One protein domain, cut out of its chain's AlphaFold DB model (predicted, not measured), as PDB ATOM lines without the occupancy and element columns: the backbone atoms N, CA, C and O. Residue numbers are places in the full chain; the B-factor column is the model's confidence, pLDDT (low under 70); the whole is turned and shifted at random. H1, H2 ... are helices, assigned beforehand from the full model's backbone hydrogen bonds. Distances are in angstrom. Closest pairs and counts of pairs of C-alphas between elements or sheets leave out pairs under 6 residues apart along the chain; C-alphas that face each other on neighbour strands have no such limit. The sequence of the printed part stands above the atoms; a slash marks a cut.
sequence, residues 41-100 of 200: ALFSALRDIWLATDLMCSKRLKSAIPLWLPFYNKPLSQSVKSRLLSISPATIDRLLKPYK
ATOM      1  N   ALA A  41     143.200 158.950 196.775       89.25
ATOM      2  CA  ALA A  41     144.332 158.150 197.247       89.25
ATOM      3  C   ALA A  41     144.425 156.764 196.578       89.25
ATOM      4  O   ALA A  41     145.514 156.322 196.217       89.25
ATOM      5  N   LEU A  42     143.289 156.077 196.385       92.94
ATOM      6  CA  LEU A  42     143.262 154.779 195.699       92.94
ATOM      7  C   LEU A  42     143.630 154.941 194.228       92.94
ATOM      8  O   LEU A  42     144.410 154.157 193.695       92.94
ATOM      9  N   PHE A  43     143.051 155.954 193.584       92.38
ATOM     10  CA  PHE A  43     143.302 156.230 192.180       92.38
ATOM     11  C   PHE A  43     144.763 156.633 191.936       92.38
ATOM     12  O   PHE A  43     145.394 156.077 191.040       92.38
ATOM     13  N   SER A  44     145.317 157.530 192.758       92.56
ATOM     14  CA  SER A  44     146.719 157.954 192.683       92.56
ATOM     15  C   SER A  44     147.655 156.758 192.809       92.56
ATOM     16  O   SER A  44     148.509 156.579 191.952       92.56
ATOM     17  N   ALA A  45     147.456 155.900 193.813       94.75
ATOM     18  CA  ALA A  45     148.294 154.719 193.994       94.75
ATOM     19  C   ALA A  45     148.185 153.729 192.831       94.75
ATOM     20  O   ALA A  45     149.196 153.220 192.355       94.75
ATOM     21  N   LEU A  46     146.968 153.479 192.337       95.50
ATOM     22  CA  LEU A  46     146.764 152.610 191.180       95.50
ATOM     23  C   LEU A  46     147.463 153.164 189.931       95.50
ATOM     24  O   LEU A  46     148.080 152.401 189.194       95.50
ATOM     25  N   ARG A  47     147.366 154.476 189.697       94.50
ATOM     26  CA  ARG A  47     148.000 155.150 188.561       94.50
ATOM     27  C   ARG A  47     149.523 155.135 188.672       94.50
ATOM     28  O   ARG A  47     150.178 154.859 187.677       94.50
ATOM     29  N   ASP A  48     150.066 155.398 189.854       94.81
ATOM     30  CA  ASP A  48     151.511 155.410 190.088       94.81
ATOM     31  C   ASP A  48     152.113 154.015 189.863       94.81
ATOM     32  O   ASP A  48     153.089 153.880 189.130       94.81
ATOM     33  N   ILE A  49     151.482 152.963 190.401       95.25
ATOM     34  CA  ILE A  49     151.910 151.573 190.162       95.25
ATOM     35  C   ILE A  49     151.760 151.207 188.677       95.25
ATOM     36  O   ILE A  49     152.626 150.543 188.113       95.25
ATOM     37  N   TRP A  50     150.686 151.644 188.015       95.44
ATOM     38  CA  TRP A  50     150.488 151.400 186.582       95.44
ATOM     39  C   TRP A  50     151.571 152.057 185.717       95.44
ATOM     40  O   TRP A  50     152.066 151.432 184.784       95.44
ATOM     41  N   LEU A  51     151.978 153.285 186.045       92.62
ATOM     42  CA  LEU A  51     153.071 153.980 185.361       92.62
ATOM     43  C   LEU A  51     154.425 153.318 185.632       92.62
ATOM     44  O   LEU A  51     155.204 153.147 184.705       92.62
ATOM     45  N   ALA A  52     154.679 152.896 186.871       92.75
ATOM     46  CA  ALA A  52     155.925 152.231 187.249       92.75
ATOM     47  C   ALA A  52     156.073 150.811 186.664       92.75
ATOM     48  O   ALA A  52     157.169 150.264 186.648       92.75
ATOM     49  N   THR A  53     154.976 150.215 186.188       91.81
ATOM     50  CA  THR A  53     154.937 148.882 185.561       91.81
ATOM     51  C   THR A  53     154.863 148.951 184.035       91.81
ATOM     52  O   THR A  53     154.324 148.036 183.414       91.81
ATOM     53  N   ASP A  54     155.330 150.038 183.418       89.19
ATOM     54  CA  ASP A  54     155.267 150.248 181.963       89.19
ATOM     55  C   ASP A  54     153.862 150.019 181.387       89.19
ATOM     56  O   ASP A  54     153.654 149.380 180.354       89.19
ATOM     57  N   LEU A  55     152.856 150.548 182.086       91.38
ATOM     58  CA  LEU A  55     151.463 150.554 181.652       91.38
ATOM     59  C   LEU A  55     150.838 149.157 181.479       91.38
ATOM     60  O   LEU A  55     149.931 148.991 180.654       91.38
ATOM     61  N   MET A  56     151.244 148.168 182.289       93.56
ATOM     62  CA  MET A  56     150.692 146.802 182.272       93.56
ATOM     63  C   MET A  56     149.167 146.752 182.087       93.56
ATOM     64  O   MET A  56     148.397 147.489 182.713       93.56
ATOM     65  N   CYS A  57     148.702 145.806 181.264       92.69
ATOM     66  CA  CYS A  57     147.274 145.555 181.110       92.69
ATOM     67  C   CYS A  57     146.646 145.138 182.450       92.69
ATOM     68  O   CYS A  57     147.303 144.535 183.299       92.69
ATOM     69  N   SER A  58     145.354 145.411 182.639       95.31
ATOM     70  CA  SER A  58     144.667 145.247 183.930       95.31
ATOM     71  C   SER A  58     144.805 143.858 184.560       95.31
ATOM     72  O   SER A  58     144.876 143.742 185.782       95.31
ATOM     73  N   LYS A  59     144.875 142.801 183.741       96.38
ATOM     74  CA  LYS A  59     145.084 141.420 184.197       96.38
ATOM     75  C   LYS A  59     146.467 141.227 184.824       96.38
ATOM     76  O   LYS A  59     146.555 140.672 185.912       96.38
ATOM     77  N   ARG A  60     147.522 141.713 184.161       96.38
ATOM     78  CA  ARG A  60     148.903 141.657 184.671       96.38
ATOM     79  C   ARG A  60     149.086 142.604 185.848       96.38
ATOM     80  O   ARG A  60     149.624 142.196 186.870       96.38
ATOM     81  N   LEU A  61     148.543 143.818 185.744       96.56
ATOM     82  CA  LEU A  61     148.604 144.811 186.810       96.56
ATOM     83  C   LEU A  61     147.963 144.288 188.098       96.56
ATOM     84  O   LEU A  61     148.544 144.443 189.164       96.56
ATOM     85  N   LYS A  62     146.812 143.603 188.020       97.06
ATOM     86  CA  LYS A  62     146.194 142.973 189.196       97.06
ATOM     87  C   LYS A  62     147.153 142.022 189.920       97.06
ATOM     88  O   LYS A  62     147.217 142.060 191.144       97.06
ATOM     89  N   SER A  63     147.879 141.186 189.181       96.81
ATOM     90  CA  SER A  63     148.864 140.265 189.760       96.81
ATOM     91  C   SER A  63     150.117 140.985 190.264       96.81
ATOM     92  O   SER A  63     150.741 140.523 191.213       96.81
ATOM     93  N   ALA A  64     150.469 142.121 189.661       95.94
ATOM     94  CA  ALA A  64     151.610 142.932 190.066       95.94
ATOM     95  C   ALA A  64     151.334 143.753 191.337       95.94
ATOM     96  O   ALA A  64     152.230 143.896 192.162       95.94
ATOM     97  N   ILE A  65     150.110 144.257 191.548       96.56
ATOM     98  CA  ILE A  65     149.769 145.132 192.688       96.56
ATOM     99  C   ILE A  65     150.299 144.598 194.036       96.56
ATOM    100  O   ILE A  65     150.965 145.369 194.723       96.56
ATOM    101  N   PRO A  66     150.092 143.323 194.431       96.56
ATOM    102  CA  PRO A  66     150.620 142.797 195.693       96.56
ATOM    103  C   PRO A  66     152.150 142.830 195.811       96.56
ATOM    104  O   PRO A  66     152.660 142.989 196.915       96.56
ATOM    105  N   LEU A  67     152.870 142.694 194.693       96.56
ATOM    106  CA  LEU A  67     154.337 142.714 194.646       96.56
ATOM    107  C   LEU A  67     154.890 144.140 194.740       96.56
ATOM    108  O   LEU A  67     155.954 144.353 195.308       96.56
ATOM    109  N   TRP A  68     154.156 145.116 194.203       96.00
ATOM    110  CA  TRP A  68     154.575 146.519 194.143       96.00
ATOM    111  C   TRP A  68     154.157 147.331 195.369       96.00
ATOM    112  O   TRP A  68     154.852 148.263 195.765       96.00
ATOM    113  N   LEU A  69     153.032 146.977 195.996       94.75
ATOM    114  CA  LEU A  69     152.478 147.713 197.134       94.75
ATOM    115  C   LEU A  69     153.450 147.875 198.327       94.75
ATOM    116  O   LEU A  69     153.407 148.942 198.940       94.75
ATOM    117  N   PRO A  70     154.324 146.901 198.672       94.00
ATOM    118  CA  PRO A  70     155.326 147.068 199.731       94.00
ATOM    119  C   PRO A  70     156.370 148.154 199.446       94.00
ATOM    120  O   PRO A  70     156.874 148.767 200.381       94.00
ATOM    121  N   PHE A  71     156.672 148.409 198.171       93.81
ATOM    122  CA  PHE A  71     157.670 149.393 197.734       93.81
ATOM    123  C   PHE A  71     157.054 150.760 197.410       93.81
ATOM    124  O   PHE A  71     157.756 151.697 197.032       93.81
ATOM    125  N   TYR A  72     155.736 150.895 197.554       94.19
ATOM    126  CA  TYR A  72     155.044 152.150 197.315       94.19
ATOM    127  C   TYR A  72     155.298 153.133 198.467       94.19
ATOM    128  O   TYR A  72     154.906 152.901 199.610       94.19
ATOM    129  N   ASN A  73     155.960 154.246 198.154       90.06
ATOM    130  CA  ASN A  73     156.532 155.182 199.128       90.06
ATOM    131  C   ASN A  73     155.539 156.189 199.736       90.06
ATOM    132  O   ASN A  73     155.863 156.833 200.733       90.06
ATOM    133  N   LYS A  74     154.336 156.350 199.169       91.94
ATOM    134  CA  LYS A  74     153.331 157.289 199.697       91.94
ATOM    135  C   LYS A  74     152.446 156.611 200.752       91.94
ATOM    136  O   LYS A  74     152.062 155.450 200.582       91.94
ATOM    137  N   PRO A  75     152.059 157.325 201.824       90.12
ATOM    138  CA  PRO A  75     151.228 156.756 202.876       90.12
ATOM    139  C   PRO A  75     149.852 156.357 202.333       90.12
ATOM    140  O   PRO A  75     149.137 157.157 201.730       90.12
ATOM    141  N   LEU A  76     149.462 155.108 202.584       92.56
ATOM    142  CA  LEU A  76     148.145 154.570 202.246       92.56
ATOM    143  C   LEU A  76     147.474 154.021 203.495       92.56
ATOM    144  O   LEU A  76     148.063 153.218 204.222       92.56
ATOM    145  N   SER A  77     146.211 154.393 203.704       92.56
ATOM    146  CA  SER A  77     145.403 153.792 204.763       92.56
ATOM    147  C   SER A  77     145.181 152.301 204.497       92.56
ATOM    148  O   SER A  77     145.124 151.852 203.347       92.56
ATOM    149  N   GLN A  78     144.991 151.524 205.563       91.94
ATOM    150  CA  GLN A  78     144.775 150.080 205.446       91.94
ATOM    151  C   GLN A  78     143.538 149.736 204.595       91.94
ATOM    152  O   GLN A  78     143.540 148.762 203.845       91.94
ATOM    153  N   SER A  79     142.510 150.592 204.644       91.75
ATOM    154  CA  SER A  79     141.320 150.529 203.783       91.75
ATOM    155  C   SER A  79     141.661 150.666 202.293       91.75
ATOM    156  O   SER A  79     141.107 149.950 201.462       91.75
ATOM    157  N   VAL A  80     142.586 151.559 201.923       93.19
ATOM    158  CA  VAL A  80     142.992 151.723 200.518       93.19
ATOM    159  C   VAL A  80     143.827 150.533 200.055       93.19
ATOM    160  O   VAL A  80     143.561 150.003 198.977       93.19
ATOM    161  N   LYS A  81     144.768 150.062 200.883       93.94
ATOM    162  CA  LYS A  81     145.581 148.871 200.581       93.94
ATOM    163  C   LYS A  81     144.707 147.640 200.336       93.94
ATOM    164  O   LYS A  81     144.855 146.978 199.312       93.94
ATOM    165  N   SER A  82     143.743 147.370 201.217       94.19
ATOM    166  CA  SER A  82     142.834 146.228 201.055       94.19
ATOM    167  C   SER A  82     141.971 146.350 199.796       94.19
ATOM    168  O   SER A  82     141.792 145.371 199.069       94.19
ATOM    169  N   ARG A  83     141.491 147.559 199.471       94.38
ATOM    170  CA  ARG A  83     140.763 147.803 198.218       94.38
ATOM    171  C   ARG A  83     141.638 147.547 196.993       94.38
ATOM    172  O   ARG A  83     141.169 146.841 196.105       94.38
ATOM    173  N   LEU A  84     142.874 148.051 196.958       94.94
ATOM    174  CA  LEU A  84     143.825 147.809 195.862       94.94
ATOM    175  C   LEU A  84     144.101 146.316 195.662       94.94
ATOM    176  O   LEU A  84     144.073 145.849 194.532       94.94
ATOM    177  N   LEU A  85     144.277 145.551 196.740       95.44
ATOM    178  CA  LEU A  85     144.482 144.099 196.657       95.44
ATOM    179  C   LEU A  85     143.230 143.349 196.164       95.44
ATOM    180  O   LEU A  85     143.335 142.334 195.480       95.44
ATOM    181  N   SER A  86     142.034 143.854 196.484       95.25
ATOM    182  CA  SER A  86     140.756 143.233 196.094       95.25
ATOM    183  C   SER A  86     140.231 143.654 194.713       95.25
ATOM    184  O   SER A  86     139.211 143.128 194.256       95.25
ATOM    185  N   ILE A  87     140.879 144.619 194.055       95.06
ATOM    186  CA  ILE A  87     140.361 145.227 192.828       95.06
ATOM    187  C   ILE A  87     140.314 144.214 191.670       95.06
ATOM    188  O   ILE A  87     141.199 143.375 191.485       95.06
ATOM    189  N   SER A  88     139.250 144.269 190.865       95.25
ATOM    190  CA  SER A  88     139.119 143.427 189.671       95.25
ATOM    191  C   SER A  88     139.782 144.071 188.445       95.25
ATOM    192  O   SER A  88     139.812 145.302 188.359       95.25
ATOM    193  N   PRO A  89     140.225 143.283 187.440       95.81
ATOM    194  CA  PRO A  89     140.807 143.835 186.214       95.81
ATOM    195  C   PRO A  89     139.846 144.784 185.481       95.81
ATOM    196  O   PRO A  89     140.233 145.877 185.088       95.81
ATOM    197  N   ALA A  90     138.557 144.436 185.411       94.75
ATOM    198  CA  ALA A  90     137.537 145.295 184.806       94.75
ATOM    199  C   ALA A  90     137.393 146.652 185.524       94.75
ATOM    200  O   ALA A  90     137.151 147.681 184.893       94.75
ATOM    201  N   THR A  91     137.563 146.677 186.851       93.69
ATOM    202  CA  THR A  91     137.535 147.933 187.613       93.69
ATOM    203  C   THR A  91     138.779 148.771 187.349       93.69
ATOM    204  O   THR A  91     138.648 149.978 187.167       93.69
ATOM    205  N   ILE A  92     139.957 148.138 187.291       94.75
ATOM    206  CA  ILE A  92     141.210 148.795 186.897       94.75
ATOM    207  C   ILE A  92     141.034 149.462 185.529       94.75
ATOM    208  O   ILE A  92     141.302 150.654 185.393       94.75
ATOM    209  N   ASP A  93     140.520 148.728 184.537       93.38
ATOM    210  CA  ASP A  93     140.300 149.258 183.190       93.38
ATOM    211  C   ASP A  93     139.371 150.469 183.197       93.38
ATOM    212  O   ASP A  93     139.680 151.476 182.566       93.38
ATOM    213  N   ARG A  94     138.267 150.409 183.948       91.62
ATOM    214  CA  ARG A  94     137.323 151.528 184.069       91.62
ATOM    215  C   ARG A  94     137.948 152.755 184.738       91.62
ATOM    216  O   ARG A  94     137.669 153.867 184.298       91.62
ATOM    217  N   LEU A  95     138.752 152.569 185.787       92.06
ATOM    218  CA  LEU A  95     139.406 153.670 186.507       92.06
ATOM    219  C   LEU A  95     140.514 154.321 185.678       92.06
ATOM    220  O   LEU A  95     140.637 155.540 185.682       92.06
ATOM    221  N   LEU A  96     141.299 153.521 184.955       92.50
ATOM    222  CA  LEU A  96     142.406 154.011 184.134       92.50
ATOM    223  C   LEU A  96     141.964 154.465 182.739       92.50
ATOM    224  O   LEU A  96     142.738 155.130 182.059       92.50
ATOM    225  N   LYS A  97     140.730 154.157 182.308       90.06
ATOM    226  CA  LYS A  97     140.194 154.523 180.985       90.06
ATOM    227  C   LYS A  97     140.454 155.985 180.586       90.06
ATOM    228  O   LYS A  97     140.892 156.172 179.459       90.06
ATOM    229  N   PRO A  98     140.258 157.003 181.452       87.50
ATOM    230  CA  PRO A  98     140.517 158.399 181.078       87.50
ATOM    231  C   PRO A  98     141.994 158.711 180.784       87.50
ATOM    232  O   PRO A  98     142.295 159.731 180.176       87.50
ATOM    233  N   TYR A  99     142.912 157.848 181.228       84.56
ATOM    234  CA  TYR A  99     144.362 158.022 181.125       84.56
ATOM    235  C   TYR A  99     145.003 157.076 180.111       84.56
ATOM    236  O   TYR A  99     146.156 157.273 179.731       84.56
ATOM    237  N   LYS A 100     144.271 156.052 179.658       81.19
ATOM    238  CA  LYS A 100     144.708 155.212 178.549       81.19
ATOM    239  C   LYS A 100     144.637 156.027 177.268       81.19
ATOM    240  O   LYS A 100     143.557 156.373 176.799       81.19
TER     241      LYS A 100
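This is residues 41 to 100 of the 200 residues of an uncharacterized protein of Legionellales bacterium (UniProt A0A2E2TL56). H2 and H3 form a helical hairpin, with H1 crossing one side and H4 across the end where H2 begins. The printed part has 60 residues, four named helices in the order H1, H2, H3, H4 and no named strand; it is all helix and compact, radius of gyration of the C-alphas 10.3 A, spans 25 by 19 by 19 A.

H1, residues 41 to 52, touches H2, residues 58 to 71, with residues 49 to 50 alone, about perpendicular at 80 degrees; closest C-alphas, Trp 50 and Leu 61, 6.9 A. H2 and H3, residues 78 to 86, touch at 33 degrees, only just shallow; closest C-alphas, Pro 66 and Leu 85, 6.3 A. H2 touches H4, residues 89 to 99, with residues 58 to 62 alone; closest C-alphas, Ser 58 and Pro 89, 4.7 A. Every O i to N i+4 pair is within hydrogen-bond range in H1 and H3, 5 of 10 in H2, 5 of 7 in H4.

H1 begins at C-alpha 41 (144.332, 158.150, 197.247); H2 measures 19.4 A; H4 ends at C-alpha 99 (144.362, 158.022, 181.125).

The printed part has no cut, and no printed residue is under 70.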